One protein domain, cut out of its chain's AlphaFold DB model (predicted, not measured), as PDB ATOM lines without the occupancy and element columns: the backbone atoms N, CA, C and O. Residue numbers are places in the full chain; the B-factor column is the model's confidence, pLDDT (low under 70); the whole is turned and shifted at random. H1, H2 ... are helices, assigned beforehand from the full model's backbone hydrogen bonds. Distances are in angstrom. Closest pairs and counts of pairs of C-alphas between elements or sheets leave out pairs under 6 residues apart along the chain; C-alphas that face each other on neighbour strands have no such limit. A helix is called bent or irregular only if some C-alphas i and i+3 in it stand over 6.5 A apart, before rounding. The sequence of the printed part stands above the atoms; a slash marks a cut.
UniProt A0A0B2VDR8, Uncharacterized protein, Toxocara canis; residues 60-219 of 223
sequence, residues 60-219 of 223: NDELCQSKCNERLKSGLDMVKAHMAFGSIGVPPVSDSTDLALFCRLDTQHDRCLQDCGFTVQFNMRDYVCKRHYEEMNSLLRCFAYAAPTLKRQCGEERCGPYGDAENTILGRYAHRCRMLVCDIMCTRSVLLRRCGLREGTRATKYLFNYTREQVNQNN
ATOM      1  N   ASN A  60     287.842 300.549 260.840       68.31
ATOM      2  CA  ASN A  60     288.690 301.401 261.661       68.31
ATOM      3  C   ASN A  60     289.901 301.914 260.865       68.31
ATOM      4  O   ASN A  60     290.288 303.061 261.066       68.31
ATOM      5  N   ASP A  61     290.412 301.145 259.900       75.25
ATOM      6  CA  ASP A  61     291.455 301.541 258.949       75.25
ATOM      7  C   ASP A  61     290.933 302.604 257.971       75.25
ATOM      8  O   ASP A  61     291.572 303.641 257.793       75.25
ATOM      9  N   GLU A  62     289.733 302.425 257.404       78.38
ATOM     10  CA  GLU A  62     289.076 303.449 256.573       78.38
ATOM     11  C   GLU A  62     288.802 304.736 257.367       78.38
ATOM     12  O   GLU A  62     289.034 305.849 256.882       78.38
ATOM     13  N   LEU A  63     288.361 304.607 258.622       84.25
ATOM     14  CA  LEU A  63     288.170 305.747 259.517       84.25
ATOM     15  C   LEU A  63     289.509 306.425 259.860       84.25
ATOM     16  O   LEU A  63     289.574 307.655 259.936       84.25
ATOM     17  N   CYS A  64     290.576 305.649 260.051       86.06
ATOM     18  CA  CYS A  64     291.931 306.133 260.315       86.06
ATOM     19  C   CYS A  64     292.464 306.922 259.114       86.06
ATOM     20  O   CYS A  64     292.857 308.083 259.257       86.06
ATOM     21  N   GLN A  65     292.359 306.351 257.914       85.56
ATOM     22  CA  GLN A  65     292.724 307.005 256.662       85.56
ATOM     23  C   GLN A  65     291.936 308.303 256.455       85.56
ATOM     24  O   GLN A  65     292.520 309.338 256.127       85.56
ATOM     25  N   SER A  66     290.621 308.271 256.692       85.94
ATOM     26  CA  SER A  66     289.749 309.443 256.589       85.94
ATOM     27  C   SER A  66     290.204 310.568 257.523       85.94
ATOM     28  O   SER A  66     290.356 311.710 257.090       85.94
ATOM     29  N   LYS A  67     290.553 310.251 258.776       88.56
ATOM     30  CA  LYS A  67     291.112 311.237 259.716       88.56
ATOM     31  C   LYS A  67     292.451 311.801 259.261       88.56
ATOM     32  O   LYS A  67     292.664 313.005 259.385       88.56
ATOM     33  N   CYS A  68     293.358 310.963 258.755       87.94
ATOM     34  CA  CYS A  68     294.626 311.443 258.208       87.94
ATOM     35  C   CYS A  68     294.372 312.418 257.048       87.94
ATOM     36  O   CYS A  68     294.941 313.508 257.026       87.94
ATOM     37  N   ASN A  69     293.467 312.070 256.128       86.75
ATOM     38  CA  ASN A  69     293.096 312.911 254.991       86.75
ATOM     39  C   ASN A  69     292.456 314.237 255.426       86.75
ATOM     40  O   ASN A  69     292.817 315.282 254.890       86.75
ATOM     41  N   GLU A  70     291.560 314.222 256.414       86.62
ATOM     42  CA  GLU A  70     290.946 315.442 256.955       86.62
ATOM     43  C   GLU A  70     291.974 316.342 257.659       86.62
ATOM     44  O   GLU A  70     291.959 317.563 257.482       86.62
ATOM     45  N   ARG A  71     292.939 315.765 258.389       85.12
ATOM     46  CA  ARG A  71     294.063 316.518 258.979       85.12
ATOM     47  C   ARG A  71     294.955 317.156 257.917       85.12
ATOM     48  O   ARG A  71     295.367 318.302 258.072       85.12
ATOM     49  N   LEU A  72     295.245 316.436 256.833       86.69
ATOM     50  CA  LEU A  72     295.994 316.999 255.713       86.69
ATOM     51  C   LEU A  72     295.205 318.134 255.052       86.69
ATOM     52  O   LEU A  72     295.751 319.214 254.858       86.69
ATOM     53  N   LYS A  73     293.923 317.914 254.748       85.44
ATOM     54  CA  LYS A  73     293.048 318.894 254.095       85.44
ATOM     55  C   LYS A  73     292.940 320.192 254.897       85.44
ATOM     56  O   LYS A  73     293.221 321.256 254.356       85.44
ATOM     57  N   SER A  74     292.639 320.093 256.190       83.75
ATOM     58  CA  SER A  74     292.610 321.246 257.104       83.75
ATOM     59  C   SER A  74     293.975 321.933 257.233       83.75
ATOM     60  O   SER A  74     294.053 323.156 257.321       83.75
ATOM     61  N   GLY A  75     295.071 321.173 257.179       81.69
ATOM     62  CA  GLY A  75     296.421 321.724 257.082       81.69
ATOM     63  C   GLY A  75     296.657 322.521 255.795       81.69
ATOM     64  O   GLY A  75     297.242 323.605 255.833       81.69
ATOM     65  N   LEU A  76     296.198 321.999 254.656       80.62
ATOM     66  CA  LEU A  76     296.355 322.620 253.341       80.62
ATOM     67  C   LEU A  76     295.517 323.893 253.177       80.62
ATOM     68  O   LEU A  76     295.921 324.757 252.404       80.62
ATOM     69  N   ASP A  77     294.436 324.069 253.942       79.00
ATOM     70  CA  ASP A  77     293.684 325.334 253.990       79.00
ATOM     71  C   ASP A  77     294.546 326.515 254.488       79.00
ATOM     72  O   ASP A  77     294.260 327.676 254.188       79.00
ATOM     73  N   MET A  78     295.639 326.236 255.210       70.88
ATOM     74  CA  MET A  78     296.616 327.243 255.645       70.88
ATOM     75  C   MET A  78     297.694 327.556 254.593       70.88
ATOM     76  O   MET A  78     298.501 328.461 254.805       70.88
ATOM     77  N   VAL A  79     297.736 326.814 253.482       75.25
ATOM     78  CA  VAL A  79     298.731 326.948 252.408       75.25
ATOM     79  C   VAL A  79     298.105 327.698 251.236       75.25
ATOM     80  O   VAL A  79     297.002 327.367 250.797       75.25
ATOM     81  N   LYS A  80     298.796 328.686 250.652       68.19
ATOM     82  CA  LYS A  80     298.251 329.370 249.462       68.19
ATOM     83  C   LYS A  80     298.354 328.480 248.227       68.19
ATOM     84  O   LYS A  80     299.347 328.497 247.492       68.19
ATOM     85  N   ALA A  81     297.277 327.741 247.989       66.94
ATOM     86  CA  ALA A  81     297.106 326.852 246.858       66.94
ATOM     87  C   ALA A  81     296.510 327.562 245.617       66.94
ATOM     88  O   ALA A  81     295.527 328.301 245.697       66.94
ATOM     89  N   HIS A  82     297.037 327.285 244.426       64.88
ATOM     90  CA  HIS A  82     296.443 327.582 243.132       64.88
ATOM     91  C   HIS A  82     296.116 326.305 242.329       64.88
ATOM     92  O   HIS A  82     296.991 325.584 241.866       64.88
ATOM     93  N   MET A  83     294.834 326.071 242.036       65.69
ATOM     94  CA  MET A  83     294.371 324.957 241.178       65.69
ATOM     95  C   MET A  83     294.608 325.217 239.676       65.69
ATOM     96  O   MET A  83     293.733 325.029 238.843       65.69
ATOM     97  N   ALA A  84     295.766 325.774 239.321       73.25
ATOM     98  CA  ALA A  84     296.010 326.325 237.990       73.25
ATOM     99  C   ALA A  84     296.430 325.280 236.948       73.25
ATOM    100  O   ALA A  84     296.344 325.549 235.757       73.25
ATOM    101  N   PHE A  85     296.892 324.106 237.375       75.31
ATOM    102  CA  PHE A  85     297.463 323.107 236.473       75.31
ATOM    103  C   PHE A  85     296.478 322.022 236.020       75.31
ATOM    104  O   PHE A  85     296.902 321.023 235.440       75.31
ATOM    105  N   GLY A  86     295.176 322.214 236.254       77.94
ATOM    106  CA  GLY A  86     294.149 321.286 235.786       77.94
ATOM    107  C   GLY A  86     294.348 319.879 236.349       77.94
ATOM    108  O   GLY A  86     294.428 319.700 237.562       77.94
ATOM    109  N   SER A  87     294.477 318.891 235.460       75.38
ATOM    110  CA  SER A  87     294.726 317.488 235.820       75.38
ATOM    111  C   SER A  87     296.169 317.163 236.247       75.38
ATOM    112  O   SER A  87     296.445 316.028 236.644       75.38
ATOM    113  N   ILE A  88     297.107 318.116 236.192       78.88
ATOM    114  CA  ILE A  88     298.491 317.893 236.632       78.88
ATOM    115  C   ILE A  88     298.540 317.963 238.165       78.88
ATOM    116  O   ILE A  88     298.401 319.033 238.755       78.88
ATOM    117  N   GLY A  89     298.798 316.826 238.812       71.19
ATOM    118  CA  GLY A  89     298.769 316.686 240.271       71.19
ATOM    119  C   GLY A  89     299.973 317.264 241.018       71.19
ATOM    120  O   GLY A  89     300.410 316.645 241.977       71.19
ATOM    121  N   VAL A  90     300.568 318.374 240.574       77.25
ATOM    122  CA  VAL A  90     301.659 319.041 241.312       77.25
ATOM    123  C   VAL A  90     301.117 319.860 242.487       77.25
ATOM    124  O   VAL A  90     300.003 320.382 242.394       77.25
ATOM    125  N   PRO A  91     301.897 320.035 243.573       74.12
ATOM    126  CA  PRO A  91     301.456 320.820 244.712       74.12
ATOM    127  C   PRO A  91     301.166 322.262 244.284       74.12
ATOM    128  O   PRO A  91     302.028 322.917 243.688       74.12
ATOM    129  N   PRO A  92     299.973 322.782 244.594       71.06
ATOM    130  CA  PRO A  92     299.505 324.062 244.083       71.06
ATOM    131  C   PRO A  92     300.122 325.272 244.814       71.06
ATOM    132  O   PRO A  92     299.491 326.308 244.911       71.06
ATOM    133  N   VAL A  93     301.323 325.180 245.377       82.94
ATOM    134  CA  VAL A  93     301.870 326.211 246.279       82.94
ATOM    135  C   VAL A  93     302.384 327.454 245.547       82.94
ATOM    136  O   VAL A  93     302.911 327.366 244.437       82.94
ATOM    137  N   SER A  94     302.251 328.619 246.185       82.06
ATOM    138  CA  SER A  94     302.579 329.915 245.568       82.06
ATOM    139  C   SER A  94     303.950 330.472 245.969       82.06
ATOM    140  O   SER A  94     304.546 331.230 245.202       82.06
ATOM    141  N   ASP A  95     304.463 330.125 247.155       86.69
ATOM    142  CA  ASP A  95     305.742 330.629 247.664       86.69
ATOM    143  C   ASP A  95     306.553 329.589 248.463       86.69
ATOM    144  O   ASP A  95     306.103 328.475 248.730       86.69
ATOM    145  N   SER A  96     307.803 329.934 248.793       88.81
ATOM    146  CA  SER A  96     308.737 329.027 249.479       88.81
ATOM    147  C   SER A  96     308.260 328.622 250.875       88.81
ATOM    148  O   SER A  96     308.620 327.542 251.343       88.81
ATOM    149  N   THR A  97     307.509 329.489 251.556       88.88
ATOM    150  CA  THR A  97     307.001 329.219 252.907       88.88
ATOM    151  C   THR A  97     305.874 328.202 252.822       88.88
ATOM    152  O   THR A  97     305.866 327.221 253.563       88.88
ATOM    153  N   ASP A  98     304.979 328.401 251.854       87.75
ATOM    154  CA  ASP A  98     303.904 327.476 251.513       87.75
ATOM    155  C   ASP A  98     304.451 326.108 251.086       87.75
ATOM    156  O   ASP A  98     303.937 325.082 251.522       87.75
ATOM    157  N   LEU A  99     305.525 326.072 250.288       89.50
ATOM    158  CA  LEU A  99     306.186 324.822 249.896       89.50
ATOM    159  C   LEU A  99     306.771 324.079 251.108       89.50
ATOM    160  O   LEU A  99     306.592 322.867 251.232       89.50
ATOM    161  N   ALA A 100     307.433 324.790 252.024       90.31
ATOM    162  CA  ALA A 100     307.968 324.193 253.246       90.31
ATOM    163  C   ALA A 100     306.852 323.635 254.145       90.31
ATOM    164  O   ALA A 100     306.967 322.523 254.671       90.31
ATOM    165  N   LEU A 101     305.757 324.388 254.301       88.75
ATOM    166  CA  LEU A 101     304.592 323.960 255.072       88.75
ATOM    167  C   LEU A 101     303.914 322.747 254.426       88.75
ATOM    168  O   LEU A 101     303.662 321.766 255.123       88.75
ATOM    169  N   PHE A 102     303.708 322.771 253.107       88.44
ATOM    170  CA  PHE A 102     303.189 321.639 252.339       88.44
ATOM    171  C   PHE A 102     304.018 320.375 252.598       88.44
ATOM    172  O   PHE A 102     303.478 319.359 253.025       88.44
ATOM    173  N   CYS A 103     305.343 320.454 252.450       89.25
ATOM    174  CA  CYS A 103     306.226 319.308 252.659       89.25
ATOM    175  C   CYS A 103     306.204 318.771 254.098       89.25
ATOM    176  O   CYS A 103     306.374 317.567 254.324       89.25
ATOM    177  N   ARG A 104     305.991 319.645 255.088       89.88
ATOM    178  CA  ARG A 104     305.827 319.245 256.489       89.88
ATOM    179  C   ARG A 104     304.497 318.529 256.722       89.88
ATOM    180  O   ARG A 104     304.500 317.496 257.387       89.88
ATOM    181  N   LEU A 105     303.396 319.074 256.206       87.88
ATOM    182  CA  LEU A 105     302.059 318.490 256.341       87.88
ATOM    183  C   LEU A 105     301.981 317.128 255.654       87.88
ATOM    184  O   LEU A 105     301.518 316.166 256.258       87.88
ATOM    185  N   ASP A 106     302.532 317.025 254.448       85.75
ATOM    186  CA  ASP A 106     302.609 315.775 253.696       85.75
ATOM    187  C   ASP A 106     303.444 314.717 254.449       85.75
ATOM    188  O   ASP A 106     303.008 313.591 254.656       85.75
ATOM    189  N   THR A 107     304.575 315.117 255.050       87.38
ATOM    190  CA  THR A 107     305.361 314.228 255.929       87.38
ATOM    191  C   THR A 107     304.566 313.715 257.137       87.38
ATOM    192  O   THR A 107     304.777 312.586 257.581       87.38
ATOM    193  N   GLN A 108     303.712 314.552 257.731       88.25
ATOM    194  CA  GLN A 108     302.867 314.152 258.859       88.25
ATOM    195  C   GLN A 108     301.742 313.222 258.405       88.25
ATOM    196  O   GLN A 108     301.430 312.264 259.110       88.25
ATOM    197  N   HIS A 109     301.174 313.482 257.229       87.88
ATOM    198  CA  HIS A 109     300.154 312.644 256.613       87.88
ATOM    199  C   HIS A 109     300.690 311.255 256.273       87.88
ATOM    200  O   HIS A 109     300.082 310.275 256.688       87.88
ATOM    201  N   ASP A 110     301.869 311.158 255.658       85.94
ATOM    202  CA  ASP A 110     302.530 309.878 255.390       85.94
ATOM    203  C   ASP A 110     302.713 309.036 256.646       85.94
ATOM    204  O   ASP A 110     302.455 307.838 256.637       85.94
ATOM    205  N   ARG A 111     303.185 309.661 257.732       87.00
ATOM    206  CA  ARG A 111     303.374 308.972 259.014       87.00
ATOM    207  C   ARG A 111     302.039 308.493 259.566       87.00
ATOM    208  O   ARG A 111     301.938 307.344 259.956       87.00
ATOM    209  N   CYS A 112     301.014 309.343 259.512       88.00
ATOM    210  CA  CYS A 112     299.656 308.983 259.911       88.00
ATOM    211  C   CYS A 112     299.141 307.776 259.111       88.00
ATOM    212  O   CYS A 112     298.626 306.833 259.696       88.00
ATOM    213  N   LEU A 113     299.338 307.762 257.789       86.81
ATOM    214  CA  LEU A 113     298.944 306.640 256.935       86.81
ATOM    215  C   LEU A 113     299.728 305.360 257.246       86.81
ATOM    216  O   LEU A 113     299.124 304.293 257.306       86.81
ATOM    217  N   GLN A 114     301.040 305.464 257.477       85.81
ATOM    218  CA  GLN A 114     301.872 304.332 257.891       85.81
ATOM    219  C   GLN A 114     301.426 303.765 259.244       85.81
ATOM    220  O   GLN A 114     301.341 302.547 259.386       85.81
ATOM    221  N   ASP A 115     301.088 304.629 260.204       85.00
ATOM    222  CA  ASP A 115     300.557 304.235 261.513       85.00
ATOM    223  C   ASP A 115     299.187 303.543 261.383       85.00
ATOM    224  O   ASP A 115     298.877 302.637 262.151       85.00
ATOM    225  N   CYS A 116     298.390 303.927 260.380       84.12
ATOM    226  CA  CYS A 116     297.139 303.261 260.004       84.12
ATOM    227  C   CYS A 116     297.349 301.981 259.156       84.12
ATOM    228  O   CYS A 116     296.371 301.400 258.703       84.12
ATOM    229  N   GLY A 117     298.588 301.559 258.871       81.88
ATOM    230  CA  GLY A 117     298.878 300.354 258.079       81.88
ATOM    231  C   GLY A 117     298.813 300.522 256.553       81.88
ATOM    232  O   GLY A 117     298.941 299.538 255.823       81.88
ATOM    233  N   PHE A 118     298.660 301.746 256.040       79.94
ATOM    234  CA  PHE A 118     298.615 302.016 254.600       79.94
ATOM    235  C   PHE A 118     300.005 302.292 254.021       79.94
ATOM    236  O   PHE A 118     300.778 303.106 254.531       79.94
ATOM    237  N   THR A 119     300.303 301.679 252.874       70.12
ATOM    238  CA  THR A 119     301.498 301.981 252.074       70.12
ATOM    239  C   THR A 119     301.164 302.946 250.938       70.12
ATOM    240  O   THR A 119     300.372 302.619 250.051       70.12
ATOM    241  N   VAL A 120     301.794 304.122 250.931       66.00
ATOM    242  CA  VAL A 120     301.656 305.124 249.862       66.00
ATOM    243  C   VAL A 120     302.468 304.688 248.631       66.00
ATOM    244  O   VAL A 120     303.669 304.472 248.740       66.00
ATOM    245  N   GLN A 121     301.818 304.547 247.469       59.81
ATOM    246  CA  GLN A 121     302.422 303.990 246.240       59.81
ATOM    247  C   GLN A 121     303.201 305.018 245.403       59.81
ATOM    248  O   GLN A 121     304.301 304.729 244.944       59.81
ATOM    249  N   PHE A 122     302.656 306.223 245.224       63.12
ATOM    250  CA  PHE A 122     303.375 307.379 244.685       63.12
ATOM    251  C   PHE A 122     303.155 308.543 245.633       63.12
ATOM    252  O   PHE A 122     302.017 308.948 245.879       63.12
ATOM    253  N   ASN A 123     304.250 309.088 246.142       68.56
ATOM    254  CA  ASN A 123     304.198 310.201 247.060       68.56
ATOM    255  C   ASN A 123     304.751 311.464 246.398       68.56
ATOM    256  O   ASN A 123     305.931 311.527 246.038       68.56
ATOM    257  N   MET A 124     303.914 312.497 246.275       73.44
ATOM    258  CA  MET A 124     304.324 313.796 245.731       73.44
ATOM    259  C   MET A 124     305.535 314.361 246.483       73.44
ATOM    260  O   MET A 124     306.397 314.997 245.873       73.44
ATOM    261  N   ARG A 125     305.655 314.079 247.784       76.31
ATOM    262  CA  ARG A 125     306.808 314.452 248.608       76.31
ATOM    263  C   ARG A 125     308.104 313.801 248.167       76.31
ATOM    264  O   ARG A 125     309.140 314.457 248.238       76.31
ATOM    265  N   ASP A 126     308.097 312.563 247.691       81.56
ATOM    266  CA  ASP A 126     309.338 311.905 247.275       81.56
ATOM    267  C   ASP A 126     309.956 312.584 246.056       81.56
ATOM    268  O   ASP A 126     311.181 312.691 245.949       81.56
ATOM    269  N   TYR A 127     309.121 313.083 245.148       86.75
ATOM    270  CA  TYR A 127     309.593 313.893 244.035       86.75
ATOM    271  C   TYR A 127     309.877 315.330 244.476       86.75
ATOM    272  O   TYR A 127     311.019 315.784 244.425       86.75
ATOM    273  N   VAL A 128     308.854 316.048 244.940       89.25
ATOM    274  CA  VAL A 128     308.927 317.495 245.159       89.25
ATOM    275  C   VAL A 128     309.729 317.833 246.409       89.25
ATOM    276  O   VAL A 128     310.634 318.652 246.350       89.25
ATOM    277  N   CYS A 129     309.430 317.208 247.543       89.06
ATOM    278  CA  CYS A 129     309.990 317.609 248.833       89.06
ATOM    279  C   CYS A 129     311.357 316.989 249.138       89.06
ATOM    280  O   CYS A 129     312.162 317.618 249.816       89.06
ATOM    281  N   LYS A 130     311.631 315.763 248.671       88.56
ATOM    282  CA  LYS A 130     312.902 315.066 248.937       88.56
ATOM    283  C   LYS A 130     313.941 315.278 247.839       88.56
ATOM    284  O   LYS A 130     315.095 315.549 248.154       88.56
ATOM    285  N   ARG A 131     313.561 315.128 246.563       90.62
ATOM    286  CA  ARG A 131     314.514 315.144 245.435       90.62
ATOM    287  C   ARG A 131     314.620 316.493 244.734       90.62
ATOM    288  O   ARG A 131     315.716 316.874 244.334       90.62
ATOM    289  N   HIS A 132     313.510 317.217 244.602       93.31
ATOM    290  CA  HIS A 132     313.438 318.408 243.756       93.31
ATOM    291  C   HIS A 132     312.979 319.682 244.480       93.31
ATOM    292  O   HIS A 132     312.432 320.588 243.850       93.31
ATOM    293  N   TYR A 133     313.232 319.790 245.786       92.69
ATOM    294  CA  TYR A 133     312.750 320.919 246.587       92.69
ATOM    295  C   TYR A 133     313.284 322.260 246.072       92.69
ATOM    296  O   TYR A 133     312.509 323.171 245.787       92.69
ATOM    297  N   GLU A 134     314.601 322.362 245.874       94.38
ATOM    298  CA  GLU A 134     315.245 323.586 245.377       94.38
ATOM    299  C   GLU A 134     314.821 323.936 243.948       94.38
ATOM    300  O   GLU A 134     314.621 325.104 243.609       94.38
ATOM    301  N   GLU A 135     314.639 322.920 243.100       94.38
ATOM    302  CA  GLU A 135     314.173 323.125 241.733       94.38
ATOM    303  C   GLU A 135     312.747 323.683 241.734       94.38
ATOM    304  O   GLU A 135     312.521 324.738 241.136       94.38
ATOM    305  N   MET A 136     311.824 323.055 242.474       92.06
ATOM    306  CA  MET A 136     310.456 323.543 242.658       92.06
ATOM    307  C   MET A 136     310.460 324.971 243.200       92.06
ATOM    308  O   MET A 136     309.829 325.843 242.605       92.06
ATOM    309  N   ASN A 137     311.221 325.229 244.268       93.75
ATOM    310  CA  ASN A 137     311.327 326.537 244.910       93.75
ATOM    311  C   ASN A 137     311.768 327.630 243.921       93.75
ATOM    312  O   ASN A 137     311.188 328.717 243.872       93.75
ATOM    313  N   SER A 138     312.740 327.317 243.057       94.75
ATOM    314  CA  SER A 138     313.201 328.238 242.012       94.75
ATOM    315  C   SER A 138     312.127 328.556 240.960       94.75
ATOM    316  O   SER A 138     312.140 329.642 240.378       94.75
ATOM    317  N   LEU A 139     311.176 327.642 240.738       93.44
ATOM    318  CA  LEU A 139     310.112 327.757 239.737       93.44
ATOM    319  C   LEU A 139     308.822 328.390 240.284       93.44
ATOM    320  O   LEU A 139     308.009 328.872 239.490       93.44
ATOM    321  N   LEU A 140     308.646 328.461 241.610       91.62
ATOM    322  CA  LEU A 140     307.421 328.970 242.248       91.62
ATOM    323  C   LEU A 140     307.023 330.358 241.760       91.62
ATOM    324  O   LEU A 140     305.856 330.597 241.469       91.62
ATOM    325  N   ARG A 141     307.989 331.267 241.583       91.31
ATOM    326  CA  ARG A 141     307.700 332.617 241.072       91.31
ATOM    327  C   ARG A 141     307.060 332.581 239.684       91.31
ATOM    328  O   ARG A 141     306.124 333.332 239.427       91.31
ATOM    329  N   CYS A 142     307.546 331.709 238.799       92.88
ATOM    330  CA  CYS A 142     306.968 331.528 237.470       92.88
ATOM    331  C   CYS A 142     305.566 330.912 237.558       92.88
ATOM    332  O   CYS A 142     304.638 331.410 236.921       92.88
ATOM    333  N   PHE A 143     305.394 329.871 238.375       92.38
ATOM    334  CA  PHE A 143     304.101 329.217 238.565       92.38
ATOM    335  C   PHE A 143     303.044 330.167 239.133       92.38
ATOM    336  O   PHE A 143     301.985 330.318 238.524       92.38
ATOM    337  N   ALA A 144     303.365 330.897 240.202       90.44
ATOM    338  CA  ALA A 144     302.472 331.877 240.811       90.44
ATOM    339  C   ALA A 144     302.111 333.010 239.834       90.44
ATOM    340  O   ALA A 144     300.952 333.417 239.747       90.44
ATOM    341  N   TYR A 145     303.079 333.487 239.042       91.94
ATOM    342  CA  TYR A 145     302.841 334.516 238.029       91.94
ATOM    343  C   TYR A 145     301.949 334.025 236.876       91.94
ATOM    344  O   TYR A 145     301.067 334.747 236.405       91.94
ATOM    345  N   ALA A 146     302.149 332.788 236.418       92.62
ATOM    346  CA  ALA A 146     301.370 332.193 235.336       92.62
ATOM    347  C   ALA A 146     299.977 331.718 235.787       92.62
ATOM    348  O   ALA A 146     299.061 331.668 234.959       92.62
ATOM    349  N   ALA A 147     299.792 331.412 237.077       90.50
ATOM    350  CA  ALA A 147     298.591 330.789 237.636       90.50
ATOM    351  C   ALA A 147     297.265 331.468 237.240       90.50
ATOM    352  O   ALA A 147     296.352 330.754 236.820       90.50
ATOM    353  N   PRO A 148     297.112 332.810 237.270       90.44
ATOM    354  CA  PRO A 148     295.864 333.446 236.849       90.44
ATOM    355  C   PRO A 148     295.552 333.252 235.363       90.44
ATOM    356  O   PRO A 148     294.386 333.219 234.989       90.44
ATOM    357  N   THR A 149     296.575 333.149 234.507       92.44
ATOM    358  CA  THR A 149     296.379 332.884 233.072       92.44
ATOM    359  C   THR A 149     296.074 331.413 232.840       92.44
ATOM    360  O   THR A 149     295.165 331.102 232.078       92.44
ATOM    361  N   LEU A 150     296.797 330.523 233.521       91.06
ATOM    362  CA  LEU A 150     296.572 329.082 233.470       91.06
ATOM    363  C   LEU A 150     295.125 328.733 233.848       91.06
ATOM    364  O   LEU A 150     294.453 328.083 233.061       91.06
ATOM    365  N   LYS A 151     294.602 329.285 234.954       88.06
ATOM    366  CA  LYS A 151     293.203 329.092 235.386       88.06
ATOM    367  C   LYS A 151     292.148 329.539 234.365       88.06
ATOM    368  O   LYS A 151     291.035 329.046 234.415       88.06
ATOM    369  N   ARG A 152     292.467 330.509 233.499       89.06
ATOM    370  CA  ARG A 152     291.526 331.061 232.500       89.06
ATOM    371  C   ARG A 152     291.645 330.419 231.121       89.06
ATOM    372  O   ARG A 152     290.789 330.642 230.280       89.06
ATOM    373  N   GLN A 153     292.777 329.786 230.820       90.88
ATOM    374  CA  GLN A 153     293.110 329.345 229.457       90.88
ATOM    375  C   GLN A 153     293.356 327.849 229.344       90.88
ATOM    376  O   GLN A 153     293.350 327.323 228.232       90.88
ATOM    377  N   CYS A 154     293.648 327.203 230.462       89.81
ATOM    378  CA  CYS A 154     293.812 325.770 230.613       89.81
ATOM    379  C   CYS A 154     292.766 325.291 231.614       89.81
ATOM    380  O   CYS A 154     292.019 326.105 232.159       89.81
ATOM    381  N   GLY A 155     292.722 323.993 231.886       84.81
ATOM    382  CA  GLY A 155     291.722 323.486 232.802       84.81
ATOM    383  C   GLY A 155     290.522 322.881 232.082       84.81
ATOM    384  O   GLY A 155     290.526 322.635 230.871       84.81
ATOM    385  N   GLU A 156     289.458 322.727 232.856       83.94
ATOM    386  CA  GLU A 156     288.212 322.089 232.456       83.94
ATOM    387  C   GLU A 156     287.553 322.737 231.231       83.94
ATOM    388  O   GLU A 156     287.151 322.040 230.301       83.94
ATOM    389  N   GLU A 157     287.541 324.071 231.168       81.94
ATOM    390  CA  GLU A 157     286.918 324.824 230.071       81.94
ATOM    391  C   GLU A 157     287.563 324.563 228.701       81.94
ATOM    392  O   GLU A 157     286.935 324.783 227.666       81.94
ATOM    393  N   ARG A 158     288.822 324.106 228.673       86.88
ATOM    394  CA  ARG A 158     289.562 323.862 227.429       86.88
ATOM    395  C   ARG A 158     289.808 322.393 227.161       86.88
ATOM    396  O   ARG A 158     289.690 321.957 226.018       86.88
ATOM    397  N   CYS A 159     290.264 321.670 228.172       86.25
ATOM    398  CA  CYS A 159     290.683 320.293 228.001       86.25
ATOM    399  C   CYS A 159     289.528 319.317 228.195       86.25
ATOM    400  O   CYS A 159     289.599 318.224 227.644       86.25
ATOM    401  N   GLY A 160     288.458 319.730 228.882       77.62
ATOM    402  CA  GLY A 160     287.266 318.927 229.125       77.62
ATOM    403  C   GLY A 160     286.948 318.760 230.613       77.62
ATOM    404  O   GLY A 160     287.787 319.031 231.473       77.62
ATOM    405  N   PRO A 161     285.740 318.285 230.941       80.31
ATOM    406  CA  PRO A 161     285.380 317.996 232.319       80.31
ATOM    407  C   PRO A 161     286.293 316.913 232.895       80.31
ATOM    408  O   PRO A 161     286.511 315.868 232.283       80.31
ATOM    409  N   TYR A 162     286.791 317.124 234.112       73.38
ATOM    410  CA  TYR A 162     287.631 316.150 234.824       73.38
ATOM    411  C   TYR A 162     286.837 314.968 235.417       73.38
ATOM    412  O   TYR A 162     287.338 314.256 236.286       73.38
ATOM    413  N   GLY A 163     285.604 314.764 234.944       64.19
ATOM    414  CA  GLY A 163     284.663 313.751 235.411       64.19
ATOM    415  C   GLY A 163     284.821 312.375 234.759       64.19
ATOM    416  O   GLY A 163     285.695 312.136 233.921       64.19
ATOM    417  N   ASP A 164     283.941 311.462 235.172       56.44
ATOM    418  CA  ASP A 164     283.919 310.058 234.760       56.44
ATOM    419  C   ASP A 164     283.521 309.895 233.291       56.44
ATOM    420  O   ASP A 164     282.362 309.677 232.943       56.44
ATOM    421  N   ALA A 165     284.504 309.975 232.404       52.53
ATOM    422  CA  ALA A 165     284.339 309.447 231.064       52.53
ATOM    423  C   ALA A 165     284.483 307.921 231.087       52.53
ATOM    424  O   ALA A 165     285.524 307.391 231.479       52.53
ATOM    425  N   GLU A 166     283.433 307.268 230.589       54.88
ATOM    426  CA  GLU A 166     283.304 305.838 230.299       54.88
ATOM    427  C   GLU A 166     283.300 304.894 231.521       54.88
ATOM    428  O   GLU A 166     284.204 304.868 232.351       54.88
ATOM    429  N   ASN A 167     282.287 304.017 231.580       57.03
ATOM    430  CA  ASN A 167     282.142 302.982 232.618       57.03
ATOM    431  C   ASN A 167     283.187 301.857 232.502       57.03
ATOM    432  O   ASN A 167     283.213 300.943 233.325       57.03
ATOM    433  N   THR A 168     284.026 301.880 231.461       65.25
ATOM    434  CA  THR A 168     285.065 300.875 231.244       65.25
ATOM    435  C   THR A 168     286.405 301.381 231.765       65.25
ATOM    436  O   THR A 168     286.775 302.542 231.589       65.25
ATOM    437  N   ILE A 169     287.170 300.483 232.388       65.06
ATOM    438  CA  ILE A 169     288.503 300.780 232.930       65.06
ATOM    439  C   ILE A 169     289.408 301.376 231.837       65.06
ATOM    440  O   ILE A 169     290.054 302.400 232.053       65.06
ATOM    441  N   LEU A 170     289.401 300.776 230.640       65.62
ATOM    442  CA  LEU A 170     290.201 301.221 229.496       65.62
ATOM    443  C   LEU A 170     289.797 302.625 229.012       65.62
ATOM    444  O   LEU A 170     290.662 303.460 228.741       65.62
ATOM    445  N   GLY A 171     288.493 302.898 228.970       64.19
ATOM    446  CA  GLY A 171     287.925 304.194 228.620       64.19
ATOM    447  C   GLY A 171     288.342 305.311 229.566       64.19
ATOM    448  O   GLY A 171     288.848 306.355 229.140       64.19
ATOM    449  N   ARG A 172     288.247 305.041 230.873       69.81
ATOM    450  CA  ARG A 172     288.658 305.965 231.934       69.81
ATOM    451  C   ARG A 172     290.151 306.297 231.861       69.81
ATOM    452  O   ARG A 172     290.524 307.466 231.988       69.81
ATOM    453  N   TYR A 173     291.019 305.311 231.614       72.81
ATOM    454  CA  TYR A 173     292.458 305.557 231.426       72.81
ATOM    455  C   TYR A 173     292.743 306.390 230.173       72.81
ATOM    456  O   TYR A 173     293.456 307.393 230.250       72.81
ATOM    457  N   ALA A 174     292.155 306.028 229.031       76.25
ATOM    458  CA  ALA A 174     292.339 306.760 227.781       76.25
ATOM    459  C   ALA A 174     291.833 308.210 227.876       76.25
ATOM    460  O   ALA A 174     292.440 309.121 227.306       76.25
ATOM    461  N   HIS A 175     290.743 308.449 228.607       78.31
ATOM    462  CA  HIS A 175     290.255 309.795 228.885       78.31
ATOM    463  C   HIS A 175     291.229 310.589 229.760       78.31
ATOM    464  O   HIS A 175     291.647 311.677 229.368       78.31
ATOM    465  N   ARG A 176     291.677 310.029 230.894       78.69
ATOM    466  CA  ARG A 176     292.655 310.687 231.780       78.69
ATOM    467  C   ARG A 176     293.950 311.043 231.051       78.69
ATOM    468  O   ARG A 176     294.455 312.148 231.227       78.69
ATOM    469  N   CYS A 177     294.448 310.161 230.184       81.38
ATOM    470  CA  CYS A 177     295.618 310.443 229.349       81.38
ATOM    471  C   CYS A 177     295.373 311.606 228.377       81.38
ATOM    472  O   CYS A 177     296.221 312.489 228.262       81.38
ATOM    473  N   ARG A 178     294.217 311.640 227.698       84.94
ATOM    474  CA  ARG A 178     293.855 312.741 226.784       84.94
ATOM    475  C   ARG A 178     293.786 314.085 227.512       84.94
ATOM    476  O   ARG A 178     294.387 315.054 227.044       84.94
ATOM    477  N   MET A 179     293.132 314.114 228.672       86.12
ATOM    478  CA  MET A 179     293.035 315.290 229.542       86.12
ATOM    479  C   MET A 179     294.414 315.799 229.965       86.12
ATOM    480  O   MET A 179     294.748 316.964 229.753       86.12
ATOM    481  N   LEU A 180     295.249 314.896 230.478       85.88
ATOM    482  CA  LEU A 180     296.590 315.204 230.962       85.88
ATOM    483  C   LEU A 180     297.498 315.749 229.856       85.88
ATOM    484  O   LEU A 180     298.198 316.741 230.056       85.88
ATOM    485  N   VAL A 181     297.470 315.142 228.666       89.19
ATOM    486  CA  VAL A 181     298.235 315.633 227.511       89.19
ATOM    487  C   VAL A 181     297.774 317.034 227.109       89.19
ATOM    488  O   VAL A 181     298.617 317.903 226.871       89.19
ATOM    489  N   CYS A 182     296.462 317.282 227.068       91.31
ATOM    490  CA  CYS A 182     295.927 318.608 226.766       91.31
ATOM    491  C   CYS A 182     296.384 319.656 227.793       91.31
ATOM    492  O   CYS A 182     296.906 320.708 227.402       91.31
ATOM    493  N   ASP A 183     296.266 319.355 229.088       90.38
ATOM    494  CA  ASP A 183     296.653 320.274 230.161       90.38
ATOM    495  C   ASP A 183     298.152 320.573 230.145       90.38
ATOM    496  O   ASP A 183     298.541 321.735 230.282       90.38
ATOM    497  N   ILE A 184     299.007 319.573 229.897       90.88
ATOM    498  CA  ILE A 184     300.457 319.777 229.756       90.88
ATOM    499  C   ILE A 184     300.763 320.698 228.576       90.88
ATOM    500  O   ILE A 184     301.568 321.624 228.709       90.88
ATOM    501  N   MET A 185     300.131 320.478 227.421       93.50
ATOM    502  CA  MET A 185     300.373 321.303 226.233       93.50
ATOM    503  C   MET A 185     299.886 322.739 226.425       93.50
ATOM    504  O   MET A 185     300.585 323.690 226.057       93.50
ATOM    505  N   CYS A 186     298.720 322.915 227.046       94.19
ATOM    506  CA  CYS A 186     298.207 324.234 227.382       94.19
ATOM    507  C   CYS A 186     299.125 324.950 228.380       94.19
ATOM    508  O   CYS A 186     299.572 326.074 228.126       94.19
ATOM    509  N   THR A 187     299.476 324.263 229.467       93.69
ATOM    510  CA  THR A 187     300.341 324.776 230.531       93.69
ATOM    511  C   THR A 187     301.695 325.198 229.976       93.69
ATOM    512  O   THR A 187     302.134 326.320 230.220       93.69
ATOM    513  N   ARG A 188     302.317 324.364 229.132       95.38
ATOM    514  CA  ARG A 188     303.555 324.700 228.416       95.38
ATOM    515  C   ARG A 188     303.436 326.018 227.653       95.38
ATOM    516  O   ARG A 188     304.306 326.877 227.773       95.38
ATOM    517  N   SER A 189     302.374 326.183 226.864       96.12
ATOM    518  CA  SER A 189     302.166 327.392 226.057       96.12
ATOM    519  C   SER A 189     302.067 328.650 226.925       96.12
ATOM    520  O   SER A 189     302.688 329.674 226.622       96.12
ATOM    521  N   VAL A 190     301.342 328.567 228.043       95.69
ATOM    522  CA  VAL A 190     301.201 329.683 228.986       95.69
ATOM    523  C   VAL A 190     302.520 329.979 229.701       95.69
ATOM    524  O   VAL A 190     302.913 331.144 229.764       95.69
ATOM    525  N   LEU A 191     303.235 328.960 230.188       95.75
ATOM    526  CA  LEU A 191     304.515 329.131 230.885       95.75
ATOM    527  C   LEU A 191     305.577 329.769 229.984       95.75
ATOM    528  O   LEU A 191     306.247 330.709 230.405       95.75
ATOM    529  N   LEU A 192     305.694 329.319 228.730       96.75
ATOM    530  CA  LEU A 192     306.627 329.903 227.760       96.75
ATOM    531  C   LEU A 192     306.316 331.377 227.473       96.75
ATOM    532  O   LEU A 192     307.232 332.189 227.347       96.75
ATOM    533  N   ARG A 193     305.029 331.735 227.403       96.88
ATOM    534  CA  ARG A 193     304.586 333.108 227.129       96.88
ATOM    535  C   ARG A 193     304.728 334.033 228.335       96.88
ATOM    536  O   ARG A 193     305.048 335.202 228.162       96.88
ATOM    537  N   ARG A 194     304.438 333.540 229.544       95.88
ATOM    538  CA  ARG A 194     304.402 334.350 230.772       95.88
ATOM    539  C   ARG A 194     305.754 334.429 231.467       95.88
ATOM    540  O   ARG A 194     306.138 335.506 231.896       95.88
ATOM    541  N   CYS A 195     306.489 333.327 231.553       95.50
ATOM    542  CA  CYS A 195     307.767 333.283 232.265       95.50
ATOM    543  C   CYS A 195     308.985 333.486 231.351       95.50
ATOM    544  O   CYS A 195     310.117 333.515 231.828       95.50
ATOM    545  N   GLY A 196     308.769 333.605 230.039       95.31
ATOM    546  CA  GLY A 196     309.829 333.677 229.038       95.31
ATOM    547  C   GLY A 196     310.396 332.306 228.663       95.31
ATOM    548  O   GLY A 196     310.148 331.295 229.320       95.31
ATOM    549  N   LEU A 197     311.183 332.270 227.583       94.81
ATOM    550  CA  LEU A 197     311.627 331.018 226.961       94.81
ATOM    551  C   LEU A 197     312.454 330.142 227.913       94.81
ATOM    552  O   LEU A 197     312.211 328.941 228.003       94.81
ATOM    553  N   ARG A 198     313.407 330.728 228.648       95.19
ATOM    554  CA  ARG A 198     314.313 329.985 229.537       95.19
ATOM    555  C   ARG A 198     313.578 329.390 230.740       95.19
ATOM    556  O   ARG A 198     313.575 328.173 230.909       95.19
ATOM    557  N   GLU A 199     312.944 330.232 231.553       94.81
ATOM    558  CA  GLU A 199     312.253 329.779 232.769       94.81
ATOM    559  C   GLU A 199     310.992 328.979 232.439       94.81
ATOM    560  O   GLU A 199     310.765 327.933 233.037       94.81
ATOM    561  N   GLY A 200     310.233 329.372 231.412       95.31
ATOM    562  CA  GLY A 200     309.080 328.604 230.941       95.31
ATOM    563  C   GLY A 200     309.454 327.202 230.444       95.31
ATOM    564  O   GLY A 200     308.720 326.247 230.704       95.31
ATOM    565  N   THR A 201     310.612 327.039 229.788       96.44
ATOM    566  CA  THR A 201     311.108 325.713 229.372       96.44
ATOM    567  C   THR A 201     311.511 324.866 230.575       96.44
ATOM    568  O   THR A 201     311.138 323.694 230.632       96.44
ATOM    569  N   ARG A 202     312.229 325.441 231.551       96.50
ATOM    570  CA  ARG A 202     312.594 324.745 232.798       96.50
ATOM    571  C   ARG A 202     311.348 324.296 233.565       96.50
ATOM    572  O   ARG A 202     311.225 323.117 233.875       96.50
ATOM    573  N   ALA A 203     310.400 325.209 233.760       94.69
ATOM    574  CA  ALA A 203     309.115 324.956 234.405       94.69
ATOM    575  C   ALA A 203     308.326 323.839 233.704       94.69
ATOM    576  O   ALA A 203     307.858 322.901 234.340       94.69
ATOM    577  N   THR A 204     308.237 323.891 232.372       94.94
ATOM    578  CA  THR A 204     307.562 322.854 231.579       94.94
ATOM    579  C   THR A 204     308.244 321.493 231.727       94.94
ATOM    580  O   THR A 204     307.568 320.481 231.902       94.94
ATOM    581  N   LYS A 205     309.580 321.453 231.648       95.50
ATOM    582  CA  LYS A 205     310.354 320.212 231.781       95.50
ATOM    583  C   LYS A 205     310.158 319.585 233.160       95.50
ATOM    584  O   LYS A 205     309.987 318.373 233.247       95.50
ATOM    585  N   TYR A 206     310.135 320.410 234.202       94.00
ATOM    586  CA  TYR A 206     309.860 319.975 235.565       94.00
ATOM    587  C   TYR A 206     308.491 319.294 235.682       94.00
ATOM    588  O   TYR A 206     308.419 318.151 236.129       94.00
ATOM    589  N   LEU A 207     307.423 319.952 235.208       92.12
ATOM    590  CA  LEU A 207     306.066 319.391 235.228       92.12
ATOM    591  C   LEU A 207     305.979 318.084 234.431       92.12
ATOM    592  O   LEU A 207     305.381 317.118 234.891       92.12
ATOM    593  N   PHE A 208     306.619 318.024 233.262       91.00
ATOM    594  CA  PHE A 208     306.635 316.818 232.437       91.00
ATOM    595  C   PHE A 208     307.335 315.640 233.131       91.00
ATOM    596  O   PHE A 208     306.826 314.520 233.109       91.00
ATOM    597  N   ASN A 209     308.484 315.886 233.765       91.38
ATOM    598  CA  ASN A 209     309.212 314.862 234.512       91.38
ATOM    599  C   ASN A 209     308.410 314.368 235.720       91.38
ATOM    600  O   ASN A 209     308.309 313.158 235.917       91.38
ATOM    601  N   TYR A 210     307.790 315.288 236.463       88.25
ATOM    602  CA  TYR A 210     306.900 314.954 237.571       88.25
ATOM    603  C   TYR A 210     305.762 314.036 237.115       88.25
ATOM    604  O   TYR A 210     305.575 312.949 237.657       88.25
ATOM    605  N   THR A 211     305.038 314.432 236.063       85.31
ATOM    606  CA  THR A 211     303.931 313.635 235.532       85.31
ATOM    607  C   THR A 211     304.397 312.272 235.027       85.31
ATOM    608  O   THR A 211     303.720 311.269 235.239       85.31
ATOM    609  N   ARG A 212     305.561 312.206 234.371       86.06
ATOM    610  CA  ARG A 212     306.133 310.941 233.903       86.06
ATOM    611  C   ARG A 212     306.422 309.992 235.064       86.06
ATOM    612  O   ARG A 212     306.110 308.810 234.958       86.06
ATOM    613  N   GLU A 213     307.001 310.484 236.155       84.00
ATOM    614  CA  GLU A 213     307.232 309.656 237.341       84.00
ATOM    615  C   GLU A 213     305.927 309.205 237.999       84.00
ATOM    616  O   GLU A 213     305.805 308.027 238.333       84.00
ATOM    617  N   GLN A 214     304.937 310.096 238.098       76.12
ATOM    618  CA  GLN A 214     303.612 309.765 238.618       76.12
ATOM    619  C   GLN A 214     302.962 308.623 237.821       76.12
ATOM    620  O   GLN A 214     302.425 307.686 238.404       76.12
ATOM    621  N   VAL A 215     303.038 308.660 236.488       73.69
ATOM    622  CA  VAL A 215     302.510 307.585 235.631       73.69
ATOM    623  C   VAL A 215     303.324 306.296 235.779       73.69
ATOM    624  O   VAL A 215     302.742 305.219 235.871       73.69
ATOM    625  N   ASN A 216     304.655 306.384 235.831       74.44
ATOM    626  CA  ASN A 216     305.518 305.206 235.933       74.44
ATOM    627  C   ASN A 216     305.329 304.444 237.249       74.44
ATOM    628  O   ASN A 216     305.253 303.220 237.219       74.44
ATOM    629  N   GLN A 217     305.244 305.143 238.384       66.88
ATOM    630  CA  GLN A 217     305.047 304.496 239.685       66.88
ATOM    631  C   GLN A 217     303.617 303.960 239.845       66.88
ATOM    632  O   GLN A 217     303.434 302.889 240.412       66.88
ATOM    633  N   ASN A 218     302.612 304.622 239.256       58.09
ATOM    634  CA  ASN A 218     301.235 304.116 239.255       58.09
ATOM    635  C   ASN A 218     301.027 302.901 238.325       58.09
ATOM    636  O   ASN A 218     300.139 302.091 238.574       58.09
ATOM    637  N   ASN A 219     301.832 302.747 237.266       50.22
ATOM    638  CA  ASN A 219     301.738 301.612 236.335       50.22
ATOM    639  C   ASN A 219     302.462 300.339 236.813       50.22
ATOM    640  O   ASN A 219     302.240 299.280 236.230       50.22
TER     641      ASN A 219
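This is residues 60 to 219 of the 223 residues of an uncharacterized protein of Toxocara canis (UniProt A0A0B2VDR8). Two pairs of long antiparallel helices, H1 with H2 and the two arms of the folded-back helix H6, run along much the same line with a gap between them; the kinked H4 crosses the H6 pair at its bend end, and with residues 137 to 140 only just reaches residues 96 to 99 of H2. H3 and part of the long stretch 77 to 95 lie in the gap; short H5 packs on H6a. The 160 printed residues hold six named helices, H1 to H6 in order, and no named strand: all helix. It is compact, with a radius of gyration of the C-alphas of 16.3 A, and spans 49 by 41 by 26 A.

H1, residues 60 to 76, begins at C-alpha 60 (288.690, 301.401, 261.661) and is 24.0 A long. H2, residues 96 to 115, is 28.7 A long. H3 is residues 124 to 131, H4 133 to 153 and H5 156 to 159. H4 has a kink of 63 degrees near residue 143 and is irregular, with C-alphas 145 and 148 7.2 A apart. H6, residues 169 to 219, was assigned as one helix by its hydrogen bonds but is bent, with C-alphas 194 and 197 8.8 A apart. Its arms are H6a, 169 to 194, 37.2 A, and H6b, 197 to 219, 32.4 A, ending at C-alpha 219 (301.738, 301.612, 236.335).

H1 and H2 are a helical hairpin at a shallow tilt of 8 degrees; their closest C-alphas, of Cys 68 and Cys 112, are 5.9 A apart. H2, with residues 103 to 107 alone, touches H3 at a steep tilt of 66 degrees, closest at C-alphas 103 and 129, 5.6 A. H4 touches H6b about perpendicular, at 83 degrees, closest at C-alphas 139 and 203, 6.1 A. H6a and H6b touch, opposite ways at a shallow tilt of 15 degrees, closest at C-alphas 192 and 200, 4.2 A. H5 and H6a only just touch, with 3 pairs of C-alphas within 8 A, closest at C-alphas 159 and 182, 5.6 A. H2 is apart from both H6 arms. Each O i to N i+4 pair is within hydrogen-bond range in H1, H2, H6a and H6b, against 3 of 4 in H3 and 12 of 17 in H4; H5 is too short for one.

The C-alphas farthest apart, of Asn 60 and Leu 197, are 51.1 A apart. The printed part has no cut; the link from H1 to H2 is long, 19 residues. Its mean pLDDT is 83.4, with 22 residues under 70, among them 163 to 172.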